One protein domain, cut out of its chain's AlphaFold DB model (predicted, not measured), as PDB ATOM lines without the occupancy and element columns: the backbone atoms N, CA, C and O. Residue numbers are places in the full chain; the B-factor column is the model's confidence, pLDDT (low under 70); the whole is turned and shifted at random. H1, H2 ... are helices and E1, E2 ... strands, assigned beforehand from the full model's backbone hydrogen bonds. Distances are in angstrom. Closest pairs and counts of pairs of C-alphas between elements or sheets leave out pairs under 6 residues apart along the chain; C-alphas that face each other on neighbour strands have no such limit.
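This is residues 7 to 140 of the 142 residues of an uncharacterized protein of Oleibacter sp (UniProt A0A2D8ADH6). Two long helices, H4 and H6, run side by side the same way with H5 packed on both, while H3, H2 and H1 follow round from H4 back to H6 in a ring. The E1 and E2 hairpin lies at one end, E1 beside H6, and the loop after H4 reaches the other end. The printed part has 134 residues, in the order H1 E1 E2 H2 H3 H4 H5 H6: six named helices, two named strands in an antiparallel sheet, mostly helix. It is compact, with a radius of gyration of the C-alphas of 14.8 A, but elongated, spanning 52 by 28 by 28 A.

E1, residues 16 to 20, and E2, residues 23 to 27, form an antiparallel hairpin; N 18 and O 25, 3.0 A apart, are within hydrogen-bond range. The closest C-alphas of E1 and H6, residues 120 to 140, are those of Tyr 18 and Ala 121, 5.6 A apart. H4, residues 70 to 93, touches H6 with residues 74 to 82 alone, at a shallow tilt of 25 degrees, the same way; the closest C-alphas, of Ile 78 and Ala 126, are 6.1 A apart. H5, residues 104 to 114, touches H4, closest at the C-alphas of Ile 111 and Gly 81, 4.5 A, and forms a helical hairpin with H6, closest at those of Tyr 108 and Ala 130, 5.9 A. H3, residues 55 to 62, touches H4, closest at the C-alphas of Arg 56 and Gly 79, 3.8 A. H2, residues 31 to 42, touches H3, closest at the C-alphas of Ala 39 and Ala 58, 5.0 A. H1, residues 7 to 13, touches H2, closest at the C-alphas of Gly 10 and Ala 37, 5.0 A, and H6, closest at those of Leu 13 and Lys 128, 6.2 A. Every O i to N i+4 pair is within hydrogen-bond range in H1 to H5, and 16 of 17 in H6.

H1 begins at C-alpha 7 (-42.909, -12.767, -26.761). From first to last C-alpha, H4 measures 35.0 A and H6 30.1 A. H6 ends at C-alpha 140 (-40.254, -8.655, -44.460).

The C-alphas farthest apart, of Ser 21 and Thr 96, are 52.1 A apart. The printed part has no cut, and the link from H2 to H3 is long, 12 residues. Confidence is under 70 at residue 29 and residues 46 to 53, 67 to 69 and 94 to 98.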
ATOM      1  N   VAL A   7     -43.980 -12.041 -27.467       90.25
ATOM      2  CA  VAL A   7     -42.909 -12.767 -26.761       90.25
ATOM      3  C   VAL A   7     -41.576 -12.498 -27.444       90.25
ATOM      4  O   VAL A   7     -40.652 -12.001 -26.809       90.25
ATOM      5  N   GLU A   8     -41.512 -12.731 -28.756       91.56
ATOM      6  CA  GLU A   8     -40.287 -12.535 -29.523       91.56
ATOM      7  C   GLU A   8     -39.869 -11.056 -29.551       91.56
ATOM      8  O   GLU A   8     -38.698 -10.734 -29.349       91.56
ATOM      9  N   LEU A   9     -40.827 -10.133 -29.691       91.94
ATOM     10  CA  LEU A   9     -40.559  -8.697 -29.557       91.94
ATOM     11  C   LEU A   9     -39.999  -8.346 -28.173       91.94
ATOM     12  O   LEU A   9     -39.046  -7.575 -28.078       91.94
ATOM     13  N   GLY A  10     -40.555  -8.915 -27.100       91.19
ATOM     14  CA  GLY A  10     -40.090  -8.693 -25.731       91.19
ATOM     15  C   GLY A  10     -38.658  -9.174 -25.511       91.19
ATOM     16  O   GLY A  10     -37.845  -8.437 -24.947       91.19
ATOM     17  N   ASP A  11     -38.332 -10.363 -26.017       91.62
ATOM     18  CA  ASP A  11     -36.986 -10.936 -25.940       91.62
ATOM     19  C   ASP A  11     -35.968 -10.103 -26.720       91.62
ATOM     20  O   ASP A  11     -34.844  -9.914 -26.262       91.62
ATOM     21  N   ARG A  12     -36.357  -9.554 -27.879       93.19
ATOM     22  CA  ARG A  12     -35.478  -8.696 -28.685       93.19
ATOM     23  C   ARG A  12     -35.320  -7.296 -28.118       93.19
ATOM     24  O   ARG A  12     -34.247  -6.715 -28.280       93.19
ATOM     25  N   LEU A  13     -36.348  -6.755 -27.463       92.25
ATOM     26  CA  LEU A  13     -36.302  -5.458 -26.784       92.25
ATOM     27  C   LEU A  13     -35.444  -5.498 -25.515       92.25
ATOM     28  O   LEU A  13     -34.832  -4.488 -25.175       92.25
ATOM     29  N   ALA A  14     -35.354  -6.634 -24.826       90.81
ATOM     30  CA  ALA A  14     -34.455  -6.800 -23.690       90.81
ATOM     31  C   ALA A  14     -33.037  -7.244 -24.124       90.81
ATOM     32  O   ALA A  14     -32.874  -7.939 -25.124       90.81
ATOM     33  N   PRO A  15     -31.985  -6.900 -23.362       88.94
ATOM     34  CA  PRO A  15     -31.937  -5.812 -22.389       88.94
ATOM     35  C   PRO A  15     -31.915  -4.430 -23.070       88.94
ATOM     36  O   PRO A  15     -31.490  -4.294 -24.221       88.94
ATOM     37  N   ILE A  16     -32.317  -3.399 -22.320       90.19
ATOM     38  CA  ILE A  16     -32.054  -1.988 -22.651       90.19
ATOM     39  C   ILE A  16     -31.037  -1.452 -21.650       90.19
ATOM     40  O   ILE A  16     -31.311  -1.457 -20.450       90.19
ATOM     41  N   THR A  17     -29.900  -0.961 -22.138       90.25
ATOM     42  CA  THR A  17     -28.821  -0.426 -21.297       90.25
ATOM     43  C   THR A  17     -28.632   1.063 -21.559       90.25
ATOM     44  O   THR A  17     -28.585   1.486 -22.713       90.25
ATOM     45  N   TYR A  18     -28.523   1.859 -20.499       90.19
ATOM     46  CA  TYR A  18     -28.240   3.295 -20.563       90.19
ATOM     47  C   TYR A  18     -27.470   3.747 -19.323       90.19
ATOM     48  O   TYR A  18     -27.445   3.044 -18.316       90.19
ATOM     49  N   ARG A  19     -26.838   4.924 -19.377       88.69
ATOM     50  CA  ARG A  19     -25.958   5.397 -18.302       88.69
ATOM     51  C   ARG A  19     -26.587   6.537 -17.503       88.69
ATOM     52  O   ARG A  19     -27.061   7.509 -18.083       88.69
ATOM     53  N   ILE A  20     -26.541   6.454 -16.171       86.94
ATOM     54  CA  ILE A  20     -26.917   7.541 -15.251       86.94
ATOM     55  C   ILE A  20     -25.715   7.869 -14.368       86.94
ATOM     56  O   ILE A  20     -25.245   7.015 -13.622       86.94
ATOM     57  N   SER A  21     -25.219   9.109 -14.424       85.31
ATOM     58  CA  SER A  21     -24.167   9.608 -13.517       85.31
ATOM     59  C   SER A  21     -22.934   8.697 -13.409       85.31
ATOM     60  O   SER A  21     -22.348   8.552 -12.341       85.31
ATOM     61  N   GLY A  22     -22.550   8.056 -14.515       83.75
ATOM     62  CA  GLY A  22     -21.407   7.144 -14.556       83.75
ATOM     63  C   GLY A  22     -21.730   5.665 -14.304       83.75
ATOM     64  O   GLY A  22     -20.857   4.845 -14.580       83.75
ATOM     65  N   PHE A  23     -22.952   5.313 -13.899       85.69
ATOM     66  CA  PHE A  23     -23.406   3.934 -13.680       85.69
ATOM     67  C   PHE A  23     -24.215   3.411 -14.864       85.69
ATOM     68  O   PHE A  23     -25.090   4.117 -15.366       85.69
ATOM     69  N   ASP A  24     -23.954   2.171 -15.274       89.81
ATOM     70  CA  ASP A  24     -24.761   1.491 -16.285       89.81
ATOM     71  C   ASP A  24     -26.023   0.921 -15.631       89.81
ATOM     72  O   ASP A  24     -25.966   0.168 -14.657       89.81
ATOM     73  N   VAL A  25     -27.173   1.311 -16.168       87.38
ATOM     74  CA  VAL A  25     -28.493   0.823 -15.783       87.38
ATOM     75  C   VAL A  25     -28.991  -0.095 -16.880       87.38
ATOM     76  O   VAL A  25     -28.991   0.265 -18.057       87.38
ATOM     77  N   GLU A  26     -29.447  -1.275 -16.484       89.50
ATOM     78  CA  GLU A  26     -29.949  -2.285 -17.400       89.50
ATOM     79  C   GLU A  26     -31.391  -2.649 -17.050       89.50
ATOM     80  O   GLU A  26     -31.706  -3.060 -15.932       89.50
ATOM     81  N   ILE A  27     -32.283  -2.504 -18.024       84.38
ATOM     82  CA  ILE A  27     -33.672  -2.931 -17.920       84.38
ATOM     83  C   ILE A  27     -33.770  -4.316 -18.569       84.38
ATOM     84  O   ILE A  27     -33.704  -4.445 -19.794       84.38
ATOM     85  N   ARG A  28     -33.940  -5.358 -17.747       80.69
ATOM     86  CA  ARG A  28     -34.251  -6.734 -18.175       80.69
ATOM     87  C   ARG A  28     -35.664  -7.104 -17.760       80.69
ATOM     88  O   ARG A  28     -36.047  -6.786 -16.642       80.69
ATOM     89  N   GLN A  29     -36.404  -7.789 -18.640       62.91
ATOM     90  CA  GLN A  29     -37.701  -8.431 -18.344       62.91
ATOM     91  C   GLN A  29     -38.626  -7.603 -17.425       62.91
ATOM     92  O   GLN A  29     -39.276  -8.115 -16.517       62.91
ATOM     93  N   HIS A  30     -38.662  -6.291 -17.657       77.75
ATOM     94  CA  HIS A  30     -39.444  -5.347 -16.872       77.75
ATOM     95  C   HIS A  30     -40.846  -5.222 -17.476       77.75
ATOM     96  O   HIS A  30     -41.009  -5.351 -18.692       77.75
ATOM     97  N   SER A  31     -41.853  -4.900 -16.659       85.75
ATOM     98  CA  SER A  31     -43.232  -4.674 -17.128       85.75
ATOM     99  C   SER A  31     -43.287  -3.678 -18.292       85.75
ATOM    100  O   SER A  31     -44.027  -3.879 -19.246       85.75
ATOM    101  N   LEU A  32     -42.421  -2.663 -18.267       87.62
ATOM    102  CA  LEU A  32     -42.241  -1.696 -19.352       87.62
ATOM    103  C   LEU A  32     -41.896  -2.346 -20.704       87.62
ATOM    104  O   LEU A  32     -42.484  -1.982 -21.714       87.62
ATOM    105  N   ILE A  33     -40.965  -3.307 -20.725       89.50
ATOM    106  CA  ILE A  33     -40.532  -3.990 -21.956       89.50
ATOM    107  C   ILE A  33     -41.669  -4.848 -22.506       89.50
ATOM    108  O   ILE A  33     -41.934  -4.820 -23.702       89.50
ATOM    109  N   LEU A  34     -42.379  -5.568 -21.634       90.94
ATOM    110  CA  LEU A  34     -43.509  -6.404 -22.045       90.94
ATOM    111  C   LEU A  34     -44.671  -5.572 -22.596       90.94
ATOM    112  O   LEU A  34     -45.308  -5.973 -23.568       90.94
ATOM    113  N   ARG A  35     -44.931  -4.404 -22.005       93.12
ATOM    114  CA  ARG A  35     -45.935  -3.453 -22.498       93.12
ATOM    115  C   ARG A  35     -45.511  -2.841 -23.829       93.12
ATOM    116  O   ARG A  35     -46.301  -2.826 -24.764       93.12
ATOM    117  N   LEU A  36     -44.243  -2.450 -23.968       93.06
ATOM    118  CA  LEU A  36     -43.701  -1.967 -25.240       93.06
ATOM    119  C   LEU A  36     -43.825  -3.032 -26.340       93.06
ATOM    120  O   LEU A  36     -44.310  -2.737 -27.426       93.06
ATOM    121  N   ALA A  37     -43.472  -4.284 -26.042       94.06
ATOM    122  CA  ALA A  37     -43.621  -5.405 -26.964       94.06
ATOM    123  C   ALA A  37     -45.087  -5.659 -27.347       94.06
ATOM    124  O   ALA A  37     -45.386  -5.919 -28.511       94.06
ATOM    125  N   ARG A  38     -46.014  -5.555 -26.387       93.50
ATOM    126  CA  ARG A  38     -47.460  -5.680 -26.620       93.50
ATOM    127  C   ARG A  38     -47.986  -4.569 -27.528       93.50
ATOM    128  O   ARG A  38     -48.722  -4.869 -28.464       93.50
ATOM    129  N   ALA A  39     -47.578  -3.324 -27.290       93.38
ATOM    130  CA  ALA A  39     -47.923  -2.198 -28.150       93.38
ATOM    131  C   ALA A  39     -47.351  -2.379 -29.562       93.38
ATOM    132  O   ALA A  39     -48.081  -2.221 -30.535       93.38
ATOM    133  N   MET A  40     -46.081  -2.790 -29.682       93.25
ATOM    134  CA  MET A  40     -45.454  -3.079 -30.977       93.25
ATOM    135  C   MET A  40     -46.147  -4.217 -31.727       93.25
ATOM    136  O   MET A  40     -46.312  -4.149 -32.939       93.25
ATOM    137  N   HIS A  41     -46.589  -5.246 -31.007       92.31
ATOM    138  CA  HIS A  41     -47.355  -6.347 -31.572       92.31
ATOM    139  C   HIS A  41     -48.723  -5.890 -32.092       92.31
ATOM    140  O   HIS A  41     -49.079  -6.191 -33.229       92.31
ATOM    141  N   ALA A  42     -49.477  -5.148 -31.278       90.00
ATOM    142  CA  ALA A  42     -50.816  -4.672 -31.625       90.00
ATOM    143  C   ALA A  42     -50.801  -3.605 -32.733       90.00
ATOM    144  O   ALA A  42     -51.709  -3.552 -33.559       90.00
ATOM    145  N   GLY A  43     -49.767  -2.763 -32.748       88.56
ATOM    146  CA  GLY A  43     -49.544  -1.728 -33.753       88.56
ATOM    147  C   GLY A  43     -48.868  -2.229 -35.024       88.56
ATOM    148  O   GLY A  43     -48.693  -1.453 -35.958       88.56
ATOM    149  N   TRP A  44     -48.481  -3.508 -35.080       87.31
ATOM    150  CA  TRP A  44     -47.830  -4.072 -36.255       87.31
ATOM    151  C   TRP A  44     -48.777  -4.009 -37.451       87.31
ATOM    152  O   TRP A  44     -49.897  -4.524 -37.402       87.31
ATOM    153  N   THR A  45     -48.334  -3.390 -38.543       74.94
ATOM    154  CA  THR A  45     -49.112  -3.371 -39.783       74.94
ATOM    155  C   THR A  45     -48.951  -4.707 -40.494       74.94
ATOM    156  O   THR A  45     -47.914  -5.001 -41.092       74.94
ATOM    157  N   SER A  46     -49.985  -5.552 -40.438       62.03
ATOM    158  CA  SER A  46     -49.969  -6.826 -41.144       62.03
ATOM    159  C   SER A  46     -50.454  -6.702 -42.585       62.03
ATOM    160  O   SER A  46     -51.639  -6.575 -42.833       62.03
ATOM    161  N   ALA A  47     -49.514  -6.748 -43.542       55.47
ATOM    162  CA  ALA A  47     -49.692  -7.163 -44.943       55.47
ATOM    163  C   ALA A  47     -51.058  -6.807 -45.558       55.47
ATOM    164  O   ALA A  47     -51.751  -7.666 -46.095       55.47
ATOM    165  N   SER A  48     -51.443  -5.536 -45.487       51.22
ATOM    166  CA  SER A  48     -52.359  -4.962 -46.460       51.22
ATOM    167  C   SER A  48     -52.230  -3.437 -46.460       51.22
ATOM    168  O   SER A  48     -52.490  -2.806 -45.432       51.22
ATOM    169  N   PRO A  49     -51.900  -2.811 -47.601       56.44
ATOM    170  CA  PRO A  49     -51.805  -1.355 -47.744       56.44
ATOM    171  C   PRO A  49     -53.160  -0.628 -47.609       56.44
ATOM    172  O   PRO A  49     -53.219   0.590 -47.749       56.44
ATOM    173  N   THR A  50     -54.257  -1.344 -47.336       51.81
ATOM    174  CA  THR A  50     -55.603  -0.775 -47.143       51.81
ATOM    175  C   THR A  50     -55.989  -0.570 -45.678       51.81
ATOM    176  O   THR A  50     -56.972   0.112 -45.401       51.81
ATOM    177  N   THR A  51     -55.256  -1.167 -44.737       53.94
ATOM    178  CA  THR A  51     -55.536  -1.087 -43.296       53.94
ATOM    179  C   THR A  51     -54.229  -0.913 -42.540       53.94
ATOM    180  O   THR A  51     -53.648  -1.874 -42.045       53.94
ATOM    181  N   THR A  52     -53.755   0.327 -42.456       59.91
ATOM    182  CA  THR A  52     -52.646   0.692 -41.571       59.91
ATOM    183  C   THR A  52     -53.151   0.697 -40.131       59.91
ATOM    184  O   THR A  52     -53.872   1.613 -39.722       59.91
ATOM    185  N   THR A  53     -52.801  -0.321 -39.346       63.81
ATOM    186  CA  THR A  53     -52.772  -0.178 -37.889       63.81
ATOM    187  C   THR A  53     -51.688   0.836 -37.554       63.81
ATOM    188  O   THR A  53     -50.581   0.756 -38.072       63.81
ATOM    189  N   THR A  54     -52.012   1.833 -36.732       82.06
ATOM    190  CA  THR A  54     -51.021   2.850 -36.364       82.06
ATOM    191  C   THR A  54     -50.285   2.383 -35.119       82.06
ATOM    192  O   THR A  54     -50.886   2.199 -34.052       82.06
ATOM    193  N   MET A  55     -48.974   2.195 -35.249       91.00
ATOM    194  CA  MET A  55     -48.065   1.928 -34.143       91.00
ATOM    195  C   MET A  55     -48.261   2.977 -33.050       91.00
ATOM    196  O   MET A  55     -48.333   2.648 -31.868       91.00
ATOM    197  N   ARG A  56     -48.472   4.240 -33.442       91.88
ATOM    198  CA  ARG A  56     -48.829   5.325 -32.526       91.88
ATOM    199  C   ARG A  56     -50.091   5.043 -31.708       91.88
ATOM    200  O   ARG A  56     -50.055   5.235 -30.494       91.88
ATOM    201  N   ALA A  57     -51.202   4.617 -32.317       89.94
ATOM    202  CA  ALA A  57     -52.430   4.376 -31.556       89.94
ATOM    203  C   ALA A  57     -52.271   3.208 -30.579       89.94
ATOM    204  O   ALA A  57     -52.727   3.312 -29.443       89.94
ATOM    205  N   ALA A  58     -51.579   2.139 -30.984       92.50
ATOM    206  CA  ALA A  58     -51.292   1.018 -30.093       92.50
ATOM    207  C   ALA A  58     -50.437   1.449 -28.887       92.50
ATOM    208  O   ALA A  58     -50.737   1.074 -27.755       92.50
ATOM    209  N   MET A  59     -49.427   2.298 -29.107       93.50
ATOM    210  CA  MET A  59     -48.607   2.879 -28.036       93.50
ATOM    211  C   MET A  59     -49.431   3.763 -27.094       93.50
ATOM    212  O   MET A  59     -49.326   3.634 -25.876       93.50
ATOM    213  N   LEU A  60     -50.282   4.638 -27.637       91.19
ATOM    214  CA  LEU A  60     -51.148   5.509 -26.835       91.19
ATOM    215  C   LEU A  60     -52.162   4.716 -26.006       91.19
ATOM    216  O   LEU A  60     -52.406   5.061 -24.851       91.19
ATOM    217  N   GLN A  61     -52.737   3.658 -26.576       91.75
ATOM    218  CA  GLN A  61     -53.678   2.794 -25.873       91.75
ATOM    219  C   GLN A  61     -52.984   2.034 -24.743       91.75
ATOM    220  O   GLN A  61     -53.451   2.076 -23.601       91.75
ATOM    221  N   GLU A  62     -51.869   1.369 -25.055       92.88
ATOM    222  CA  GLU A  62     -51.132   0.567 -24.086       92.88
ATOM    223  C   GLU A  62     -50.648   1.427 -22.923       92.88
ATOM    224  O   GLU A  62     -50.807   1.006 -21.788       92.88
ATOM    225  N   PHE A  63     -50.117   2.630 -23.171       91.12
ATOM    226  CA  PHE A  63     -49.538   3.525 -22.156       91.12
ATOM    227  C   PHE A  63     -50.469   4.669 -21.721       91.12
ATOM    228  O   PHE A  63     -50.010   5.740 -21.310       91.12
ATOM    229  N   SER A  64     -51.782   4.456 -21.802       89.06
ATOM    230  CA  SER A  64     -52.799   5.451 -21.424       89.06
ATOM    231  C   SER A  64     -52.846   5.759 -19.918       89.06
ATOM    232  O   SER A  64     -53.221   6.858 -19.517       89.06
ATOM    233  N   ASP A  65     -52.417   4.818 -19.077       86.06
ATOM    234  CA  ASP A  65     -52.300   4.934 -17.615       86.06
ATOM    235  C   ASP A  65     -51.064   5.731 -17.150       86.06
ATOM    236  O   ASP A  65     -50.997   6.141 -15.987       86.06
ATOM    237  N   PHE A  66     -50.096   5.999 -18.036       83.25
ATOM    238  CA  PHE A  66     -48.924   6.840 -17.762       83.25
ATOM    239  C   PHE A  66     -49.342   8.326 -17.734       83.25
ATOM    240  O   PHE A  66     -48.952   9.147 -18.556       83.25
ATOM    241  N   SER A  67     -50.135   8.696 -16.730       55.25
ATOM    242  CA  SER A  67     -50.774  10.011 -16.539       55.25
ATOM    243  C   SER A  67     -49.817  11.214 -16.354       55.25
ATOM    244  O   SER A  67     -50.271  12.337 -16.152       55.25
ATOM    245  N   GLY A  68     -48.497  11.019 -16.467       57.78
ATOM    246  CA  GLY A  68     -47.446  12.019 -16.216       57.78
ATOM    247  C   GLY A  68     -46.851  12.724 -17.446       57.78
ATOM    248  O   GLY A  68     -45.809  13.368 -17.334       57.78
ATOM    249  N   GLY A  69     -47.454  12.600 -18.630       64.06
ATOM    250  CA  GLY A  69     -47.166  13.442 -19.803       64.06
ATOM    251  C   GLY A  69     -45.898  13.116 -20.605       64.06
ATOM    252  O   GLY A  69     -45.952  13.166 -21.827       64.06
ATOM    253  N   TYR A  70     -44.775  12.744 -19.983       71.12
ATOM    254  CA  TYR A  70     -43.522  12.486 -20.720       71.12
ATOM    255  C   TYR A  70     -43.320  11.024 -21.127       71.12
ATOM    256  O   TYR A  70     -42.810  10.761 -22.212       71.12
ATOM    257  N   GLY A  71     -43.765  10.077 -20.297       73.44
ATOM    258  CA  GLY A  71     -43.668   8.647 -20.604       73.44
ATOM    259  C   GLY A  71     -44.541   8.250 -21.796       73.44
ATOM    260  O   GLY A  71     -44.036   7.691 -22.762       73.44
ATOM    261  N   THR A  72     -45.825   8.621 -21.795       82.25
ATOM    262  CA  THR A  72     -46.727   8.361 -22.935       82.25
ATOM    263  C   THR A  72     -46.237   9.032 -24.218       82.25
ATOM    264  O   THR A  72     -46.291   8.419 -25.278       82.25
ATOM    265  N   ARG A  73     -45.679  10.248 -24.133       86.44
ATOM    266  CA  ARG A  73     -45.117  10.954 -25.295       86.44
ATOM    267  C   ARG A  73     -43.851  10.299 -25.859       86.44
ATOM    268  O   ARG A  73     -43.628  10.390 -27.060       86.44
ATOM    269  N   LEU A  74     -43.034   9.626 -25.040       90.06
ATOM    270  CA  LEU A  74     -41.929   8.796 -25.545       90.06
ATOM    271  C   LEU A  74     -42.466   7.670 -26.437       90.06
ATOM    272  O   LEU A  74     -41.989   7.483 -27.553       90.06
ATOM    273  N   PHE A  75     -43.456   6.923 -25.948       91.88
ATOM    274  CA  PHE A  75     -44.024   5.796 -26.692       91.88
ATOM    275  C   PHE A  75     -44.816   6.255 -27.916       91.88
ATOM    276  O   PHE A  75     -44.748   5.628 -28.970       91.88
ATOM    277  N   GLU A  76     -45.487   7.403 -27.818       91.62
ATOM    278  CA  GLU A  76     -46.092   8.078 -28.962       91.62
ATOM    279  C   GLU A  76     -45.046   8.435 -30.029       91.62
ATOM    280  O   GLU A  76     -45.263   8.140 -31.202       91.62
ATOM    281  N   ALA A  77     -43.901   9.008 -29.640       93.25
ATOM    282  CA  ALA A  77     -42.814   9.352 -30.557       93.25
ATOM    283  C   ALA A  77     -42.227   8.116 -31.259       93.25
ATOM    284  O   ALA A  77     -41.989   8.151 -32.467       93.25
ATOM    285  N   ILE A  78     -42.054   7.008 -30.525       94.06
ATOM    286  CA  ILE A  78     -41.660   5.710 -31.099       94.06
ATOM    287  C   ILE A  78     -42.671   5.280 -32.168       94.06
ATOM    288  O   ILE A  78     -42.283   4.938 -33.284       94.06
ATOM    289  N   GLY A  79     -43.965   5.349 -31.842       92.44
ATOM    290  CA  GLY A  79     -45.036   5.026 -32.777       92.44
ATOM    291  C   GLY A  79     -45.035   5.905 -34.029       92.44
ATOM    292  O   GLY A  79     -45.121   5.375 -35.128       92.44
ATOM    293  N   ILE A  80     -44.854   7.222 -33.885       91.31
ATOM    294  CA  ILE A  80     -44.783   8.171 -35.012       91.31
ATOM    295  C   ILE A  80     -43.633   7.832 -35.964       91.31
ATOM    296  O   ILE A  80     -43.822   7.835 -37.179       91.31
ATOM    297  N   GLY A  81     -42.440   7.554 -35.429       91.25
ATOM    298  CA  GLY A  81     -41.282   7.242 -36.263       91.25
ATOM    299  C   GLY A  81     -41.470   5.959 -37.069       91.25
ATOM    300  O   GLY A  81     -41.196   5.948 -38.268       91.25
ATOM    301  N   ILE A  82     -42.006   4.914 -36.431       91.44
ATOM    302  CA  ILE A  82     -42.304   3.631 -37.082       91.44
ATOM    303  C   ILE A  82     -43.442   3.767 -38.105       91.44
ATOM    304  O   ILE A  82     -43.345   3.223 -39.206       91.44
ATOM    305  N   ASP A  83     -44.498   4.522 -37.787       89.00
ATOM    306  CA  ASP A  83     -45.600   4.791 -38.720       89.00
ATOM    307  C   ASP A  83     -45.099   5.533 -39.968       89.00
ATOM    308  O   ASP A  83     -45.526   5.235 -41.082       89.00
ATOM    309  N   GLY A  84     -44.153   6.464 -39.807       86.94
ATOM    310  CA  GLY A  84     -43.537   7.184 -40.921       86.94
ATOM    311  C   GLY A  84     -42.734   6.285 -41.865       86.94
ATOM    312  O   GLY A  84     -42.794   6.474 -43.077       86.94
ATOM    313  N   GLU A  85     -41.994   5.315 -41.328       88.06
ATOM    314  CA  GLU A  85     -41.273   4.300 -42.112       88.06
ATOM    315  C   GLU A  85     -42.259   3.359 -42.826       88.06
ATOM    316  O   GLU A  85     -42.223   3.187 -44.043       88.06
ATOM    317  N   THR A  86     -43.242   2.840 -42.086       85.88
ATOM    318  CA  THR A  86     -44.279   1.943 -42.622       85.88
ATOM    319  C   THR A  86     -45.089   2.612 -43.739       85.88
ATOM    320  O   THR A  86     -45.440   1.965 -44.725       85.88
ATOM    321  N   ALA A  87     -45.357   3.917 -43.634       83.25
ATOM    322  CA  ALA A  87     -46.043   4.685 -44.671       83.25
ATOM    323  C   ALA A  87     -45.200   4.854 -45.947       83.25
ATOM    324  O   ALA A  87     -45.748   4.781 -47.047       83.25
ATOM    325  N   GLN A  88     -43.882   5.060 -45.827       84.25
ATOM    326  CA  GLN A  88     -42.982   5.127 -46.985       84.25
ATOM    327  C   GLN A  88     -42.929   3.780 -47.711       84.25
ATOM    328  O   GLN A  88     -43.062   3.738 -48.937       84.25
ATOM    329  N   TRP A  89     -42.837   2.681 -46.958       83.00
ATOM    330  CA  TRP A  89     -42.944   1.333 -47.508       83.00
ATOM    331  C   TRP A  89     -44.284   1.109 -48.218       83.00
ATOM    332  O   TRP A  89     -44.308   0.753 -49.397       83.00
ATOM    333  N   ALA A  90     -45.408   1.393 -47.554       80.75
ATOM    334  CA  ALA A  90     -46.737   1.228 -48.139       80.75
ATOM    335  C   ALA A  90     -46.931   2.094 -49.400       80.75
ATOM    336  O   ALA A  90     -47.569   1.665 -50.361       80.75
ATOM    337  N   GLY A  91     -46.348   3.297 -49.433       79.12
ATOM    338  CA  GLY A  91     -46.335   4.157 -50.617       79.12
ATOM    339  C   GLY A  91     -45.546   3.555 -51.784       79.12
ATOM    340  O   GLY A  91     -45.981   3.653 -52.932       79.12
ATOM    341  N   SER A  92     -44.427   2.882 -51.498       78.44
ATOM    342  CA  SER A  92     -43.598   2.208 -52.508       78.44
ATOM    343  C   SER A  92     -44.302   1.013 -53.167       78.44
ATOM    344  O   SER A  92     -44.068   0.754 -54.350       78.44
ATOM    345  N   TRP A  93     -45.214   0.342 -52.450       72.44
ATOM    346  CA  TRP A  93     -45.986  -0.803 -52.952       72.44
ATOM    347  C   TRP A  93     -46.862  -0.449 -54.161       72.44
ATOM    348  O   TRP A  93     -47.058  -1.263 -55.059       72.44
ATOM    349  N   ASN A  94     -47.368   0.786 -54.216       68.00
ATOM    350  CA  ASN A  94     -48.205   1.264 -55.321       68.00
ATOM    351  C   ASN A  94     -47.389   1.858 -56.487       68.00
ATOM    352  O   ASN A  94     -47.969   2.425 -57.413       68.00
ATOM    353  N   SER A  95     -46.056   1.766 -56.451       69.94
ATOM    354  CA  SER A  95     -45.177   2.282 -57.505       69.94
ATOM    355  C   SER A  95     -44.807   1.201 -58.533       69.94
ATOM    356  O   SER A  95     -44.759   0.013 -58.229       69.94
ATOM    357  N   THR A  96     -44.508   1.606 -59.770       69.00
ATOM    358  CA  THR A  96     -44.108   0.702 -60.872       69.00
ATOM    359  C   THR A  96     -42.754   0.013 -60.667       69.00
ATOM    360  O   THR A  96     -42.448  -0.956 -61.356       69.00
ATOM    361  N   THR A  97     -41.941   0.504 -59.735       62.72
ATOM    362  CA  THR A  97     -40.635  -0.041 -59.351       62.72
ATOM    363  C   THR A  97     -40.628  -0.136 -57.838       62.72
ATOM    364  O   THR A  97     -40.248   0.814 -57.156       62.72
ATOM    365  N   HIS A  98     -41.109  -1.261 -57.320       66.31
ATOM    366  CA  HIS A  98     -41.172  -1.537 -55.889       66.31
ATOM    367  C   HIS A  98     -39.760  -1.778 -55.327       66.31
ATOM    368  O   HIS A  98     -39.355  -2.900 -55.048       66.31
ATOM    369  N   THR A  99     -38.977  -0.707 -55.228       70.69
ATOM    370  CA  THR A  99     -37.680  -0.672 -54.554       70.69
ATOM    371  C   THR A  99     -37.843   0.128 -53.278       70.69
ATOM    372  O   THR A  99     -37.972   1.352 -53.319       70.69
ATOM    373  N   TYR A 100     -37.848  -0.578 -52.154       78.06
ATOM    374  CA  TYR A 100     -37.864   0.004 -50.824       78.06
ATOM    375  C   TYR A 100     -36.710  -0.569 -50.011       78.06
ATOM    376  O   TYR A 100     -36.385  -1.747 -50.120       78.06
ATOM    377  N   THR A 101     -36.077   0.271 -49.204       82.19
ATOM    378  CA  THR A 101     -35.012  -0.141 -48.292       82.19
ATOM    379  C   THR A 101     -35.323   0.455 -46.938       82.19
ATOM    380  O   THR A 101     -35.508   1.667 -46.835       82.19
ATOM    381  N   VAL A 102     -35.385  -0.392 -45.912       82.12
ATOM    382  CA  VAL A 102     -35.660   0.080 -44.557       82.12
ATOM    383  C   VAL A 102     -34.497   0.934 -44.069       82.12
ATOM    384  O   VAL A 102     -33.339   0.522 -44.138       82.12
ATOM    385  N   ASN A 103     -34.803   2.105 -43.519       86.88
ATOM    386  CA  ASN A 103     -33.807   3.035 -43.016       86.88
ATOM    387  C   ASN A 103     -33.923   3.205 -41.495       86.88
ATOM    388  O   ASN A 103     -34.624   4.081 -40.981       86.88
ATOM    389  N   MET A 104     -33.169   2.388 -40.752       89.44
ATOM    390  CA  MET A 104     -33.116   2.462 -39.285       89.44
ATOM    391  C   MET A 104     -32.723   3.862 -38.786       89.44
ATOM    392  O   MET A 104     -33.292   4.356 -37.813       89.44
ATOM    393  N   ALA A 105     -31.756   4.512 -39.443       88.94
ATOM    394  CA  ALA A 105     -31.269   5.825 -39.029       88.94
ATOM    395  C   ALA A 105     -32.342   6.907 -39.207       88.94
ATOM    396  O   ALA A 105     -32.507   7.768 -38.339       88.94
ATOM    397  N   GLU A 106     -33.108   6.845 -40.295       88.75
ATOM    398  CA  GLU A 106     -34.229   7.751 -40.533       88.75
ATOM    399  C   GLU A 106     -35.385   7.482 -39.568       88.75
ATOM    400  O   GLU A 106     -35.908   8.428 -38.978       88.75
ATOM    401  N   THR A 107     -35.730   6.211 -39.327       90.81
ATOM    402  CA  THR A 107     -36.725   5.832 -38.313       90.81
ATOM    403  C   THR A 107     -36.339   6.412 -36.950       90.81
ATOM    404  O   THR A 107     -37.125   7.132 -36.340       90.81
ATOM    405  N   TYR A 108     -35.101   6.191 -36.496       92.75
ATOM    406  CA  TYR A 108     -34.608   6.744 -35.233       92.75
ATOM    407  C   TYR A 108     -34.635   8.280 -35.215       92.75
ATOM    408  O   TYR A 108     -35.090   8.874 -34.239       92.75
ATOM    409  N   THR A 109     -34.231   8.933 -36.309       92.69
ATOM    410  CA  THR A 109     -34.276  10.400 -36.439       92.69
ATOM    411  C   THR A 109     -35.701  10.936 -36.288       92.69
ATOM    412  O   THR A 109     -35.913  11.904 -35.560       92.69
ATOM    413  N   LYS A 110     -36.696  10.282 -36.905       92.19
ATOM    414  CA  LYS A 110     -38.118  10.638 -36.764       92.19
ATOM    415  C   LYS A 110     -38.604  10.465 -35.322       92.19
ATOM    416  O   LYS A 110     -39.307  11.339 -34.817       92.19
ATOM    417  N   ILE A 111     -38.198   9.387 -34.641       93.50
ATOM    418  CA  ILE A 111     -38.535   9.166 -33.224       93.50
ATOM    419  C   ILE A 111     -37.951  10.286 -32.356       93.50
ATOM    420  O   ILE A 111     -38.674  10.885 -31.564       93.50
ATOM    421  N   MET A 112     -36.663  10.601 -32.517       93.06
ATOM    422  CA  MET A 112     -36.003  11.652 -31.737       93.06
ATOM    423  C   MET A 112     -36.599  13.037 -32.012       93.06
ATOM    424  O   MET A 112     -36.772  13.814 -31.077       93.06
ATOM    425  N   ALA A 113     -36.985  13.331 -33.257       91.44
ATOM    426  CA  ALA A 113     -37.640  14.587 -33.620       91.44
ATOM    427  C   ALA A 113     -39.032  14.755 -32.981       91.44
ATOM    428  O   ALA A 113     -39.448  15.878 -32.703       91.44
ATOM    429  N   ALA A 114     -39.749  13.654 -32.734       89.75
ATOM    430  CA  ALA A 114     -41.049  13.658 -32.066       89.75
ATOM    431  C   ALA A 114     -40.950  13.593 -30.526       89.75
ATOM    432  O   ALA A 114     -41.966  13.681 -29.833       89.75
ATOM    433  N   MET A 115     -39.746  13.421 -29.972       89.81
ATOM    434  CA  MET A 115     -39.548  13.154 -28.551       89.81
ATOM    435  C   MET A 115     -39.589  14.439 -27.711       89.81
ATOM    436  O   MET A 115     -38.896  15.404 -28.025       89.81
ATOM    437  N   PRO A 116     -40.339  14.476 -26.594       82.94
ATOM    438  CA  PRO A 116     -40.454  15.686 -25.774       82.94
ATOM    439  C   PRO A 116     -39.247  15.930 -24.857       82.94
ATOM    440  O   PRO A 116     -39.070  17.044 -24.372       82.94
ATOM    441  N   ILE A 117     -38.479  14.881 -24.543       84.94
ATOM    442  CA  ILE A 117     -37.322  14.923 -23.647       84.94
ATOM    443  C   ILE A 117     -36.240  14.016 -24.213       84.94
ATOM    444  O   ILE A 117     -36.464  12.827 -24.444       84.94
ATOM    445  N   ASP A 118     -35.047  14.580 -24.339       88.44
ATOM    446  CA  ASP A 118     -33.868  13.878 -24.808       88.44
ATOM    447  C   ASP A 118     -32.952  13.504 -23.629       88.44
ATOM    448  O   ASP A 118     -32.170  14.317 -23.137       88.44
ATOM    449  N   THR A 119     -33.094  12.275 -23.130       88.94
ATOM    450  CA  THR A 119     -32.267  11.698 -22.058       88.94
ATOM    451  C   THR A 119     -31.604  10.414 -22.541       88.94
ATOM    452  O   THR A 119     -32.108   9.749 -23.443       88.94
ATOM    453  N   GLU A 120     -30.527   9.985 -21.881       90.38
ATOM    454  CA  GLU A 120     -29.877   8.699 -22.177       90.38
ATOM    455  C   GLU A 120     -30.860   7.513 -22.130       90.38
ATOM    456  O   GLU A 120     -30.832   6.642 -22.999       90.38
ATOM    457  N   ALA A 121     -31.791   7.510 -21.170       88.12
ATOM    458  CA  ALA A 121     -32.813   6.470 -21.058       88.12
ATOM    459  C   ALA A 121     -33.781   6.472 -22.251       88.12
ATOM    460  O   ALA A 121     -34.063   5.423 -22.832       88.12
ATOM    461  N   THR A 122     -34.284   7.650 -22.637       89.19
ATOM    462  CA  THR A 122     -35.247   7.776 -23.740       89.19
ATOM    463  C   THR A 122     -34.597   7.456 -25.086       89.19
ATOM    464  O   THR A 122     -35.195   6.727 -25.878       89.19
ATOM    465  N   ARG A 123     -33.344   7.882 -25.306       91.62
ATOM    466  CA  ARG A 123     -32.537   7.495 -26.476       91.62
ATOM    467  C   ARG A 123     -32.334   5.990 -26.552       91.62
ATOM    468  O   ARG A 123     -32.514   5.424 -27.625       91.62
ATOM    469  N   ALA A 124     -31.978   5.343 -25.442       92.38
ATOM    470  CA  ALA A 124     -31.739   3.904 -25.416       92.38
ATOM    471  C   ALA A 124     -33.013   3.108 -25.731       92.38
ATOM    472  O   ALA A 124     -32.970   2.192 -26.551       92.38
ATOM    473  N   ILE A 125     -34.155   3.491 -25.145       91.94
ATOM    474  CA  ILE A 125     -35.454   2.863 -25.431       91.94
ATOM    475  C   ILE A 125     -35.848   3.075 -26.899       91.94
ATOM    476  O   ILE A 125     -36.204   2.114 -27.578       91.94
ATOM    477  N   ALA A 126     -35.748   4.306 -27.408       92.62
ATOM    478  CA  ALA A 126     -36.090   4.635 -28.791       92.62
ATOM    479  C   ALA A 126     -35.197   3.917 -29.810       92.62
ATOM    480  O   ALA A 126     -35.701   3.334 -30.766       92.62
ATOM    481  N   ASN A 127     -33.882   3.917 -29.583       93.81
ATOM    482  CA  ASN A 127     -32.922   3.220 -30.434       93.81
ATOM    483  C   ASN A 127     -33.206   1.716 -30.446       93.81
ATOM    484  O   ASN A 127     -33.260   1.105 -31.508       93.81
ATOM    485  N   LYS A 128     -33.471   1.118 -29.278       94.81
ATOM    486  CA  LYS A 128     -33.805  -0.303 -29.195       94.81
ATOM    487  C   LYS A 128     -35.112  -0.632 -29.920       94.81
ATOM    488  O   LYS A 128     -35.153  -1.604 -30.666       94.81
ATOM    489  N   ALA A 129     -36.160   0.174 -29.744       93.25
ATOM    490  CA  ALA A 129     -37.428  -0.018 -30.445       93.25
ATOM    491  C   ALA A 129     -37.261   0.094 -31.972       93.25
ATOM    492  O   ALA A 129     -37.766  -0.761 -32.697       93.25
ATOM    493  N   ALA A 130     -36.497   1.085 -32.449       92.81
ATOM    494  CA  ALA A 130     -36.177   1.246 -33.867       92.81
ATOM    495  C   ALA A 130     -35.385   0.053 -34.423       92.81
ATOM    496  O   ALA A 130     -35.717  -0.445 -35.493       92.81
ATOM    497  N   GLN A 131     -34.381  -0.440 -33.691       93.50
ATOM    498  CA  GLN A 131     -33.595  -1.618 -34.079       93.50
ATOM    499  C   GLN A 131     -34.450  -2.881 -34.179       93.50
ATOM    500  O   GLN A 131     -34.321  -3.633 -35.139       93.50
ATOM    501  N   VAL A 132     -35.318  -3.125 -33.191       92.62
ATOM    502  CA  VAL A 132     -36.198  -4.300 -33.191       92.62
ATOM    503  C   VAL A 132     -37.215  -4.210 -34.322       92.62
ATOM    504  O   VAL A 132     -37.417  -5.198 -35.021       92.62
ATOM    505  N   PHE A 133     -37.815  -3.037 -34.540       91.12
ATOM    506  CA  PHE A 133     -38.691  -2.823 -35.688       91.12
ATOM    507  C   PHE A 133     -37.949  -3.089 -37.002       91.12
ATOM    508  O   PHE A 133     -38.399  -3.922 -37.780       91.12
ATOM    509  N   TRP A 134     -36.792  -2.452 -37.205       90.81
ATOM    510  CA  TRP A 134     -35.972  -2.619 -38.403       90.81
ATOM    511  C   TRP A 134     -35.612  -4.084 -38.659       90.81
ATOM    512  O   TRP A 134     -35.817  -4.552 -39.768       90.81
ATOM    513  N   LEU A 135     -35.163  -4.827 -37.642       90.19
ATOM    514  CA  LEU A 135     -34.776  -6.234 -37.782       90.19
ATOM    515  C   LEU A 135     -35.897  -7.092 -38.383       90.19
ATOM    516  O   LEU A 135     -35.657  -7.903 -39.274       90.19
ATOM    517  N   PHE A 136     -37.120  -6.935 -37.873       88.06
ATOM    518  CA  PHE A 136     -38.260  -7.720 -38.343       88.06
ATOM    519  C   PHE A 136     -38.863  -7.168 -39.632       88.06
ATOM    520  O   PHE A 136     -39.376  -7.938 -40.436       88.06
ATOM    521  N   PHE A 137     -38.795  -5.854 -39.836       84.94
ATOM    522  CA  PHE A 137     -39.344  -5.206 -41.018       84.94
ATOM    523  C   PHE A 137     -38.437  -5.381 -42.245       84.94
ATOM    524  O   PHE A 137     -38.935  -5.626 -43.336       84.94
ATOM    525  N   GLU A 138     -37.112  -5.345 -42.082       82.19
ATOM    526  CA  GLU A 138     -36.144  -5.622 -43.153       82.19
ATOM    527  C   GLU A 138     -36.284  -7.055 -43.668       82.19
ATOM    528  O   GLU A 138     -36.355  -7.259 -44.876       82.19
ATOM    529  N   ALA A 139     -36.422  -8.031 -42.765       74.25
ATOM    530  CA  ALA A 139     -36.696  -9.420 -43.131       74.25
ATOM    531  C   ALA A 139     -38.037  -9.616 -43.870       74.25
ATOM    532  O   ALA A 139     -38.257 -10.671 -44.460       74.25
ATOM    533  N   GLU A 140     -38.946  -8.638 -43.797       73.56
ATOM    534  CA  GLU A 140     -40.254  -8.655 -44.460       73.56
ATOM    535  C   GLU A 140     -40.225  -7.975 -45.842       73.56
ATOM    536  O   GLU A 140     -40.935  -8.416 -46.748       73.56
TER     537      GLU A 140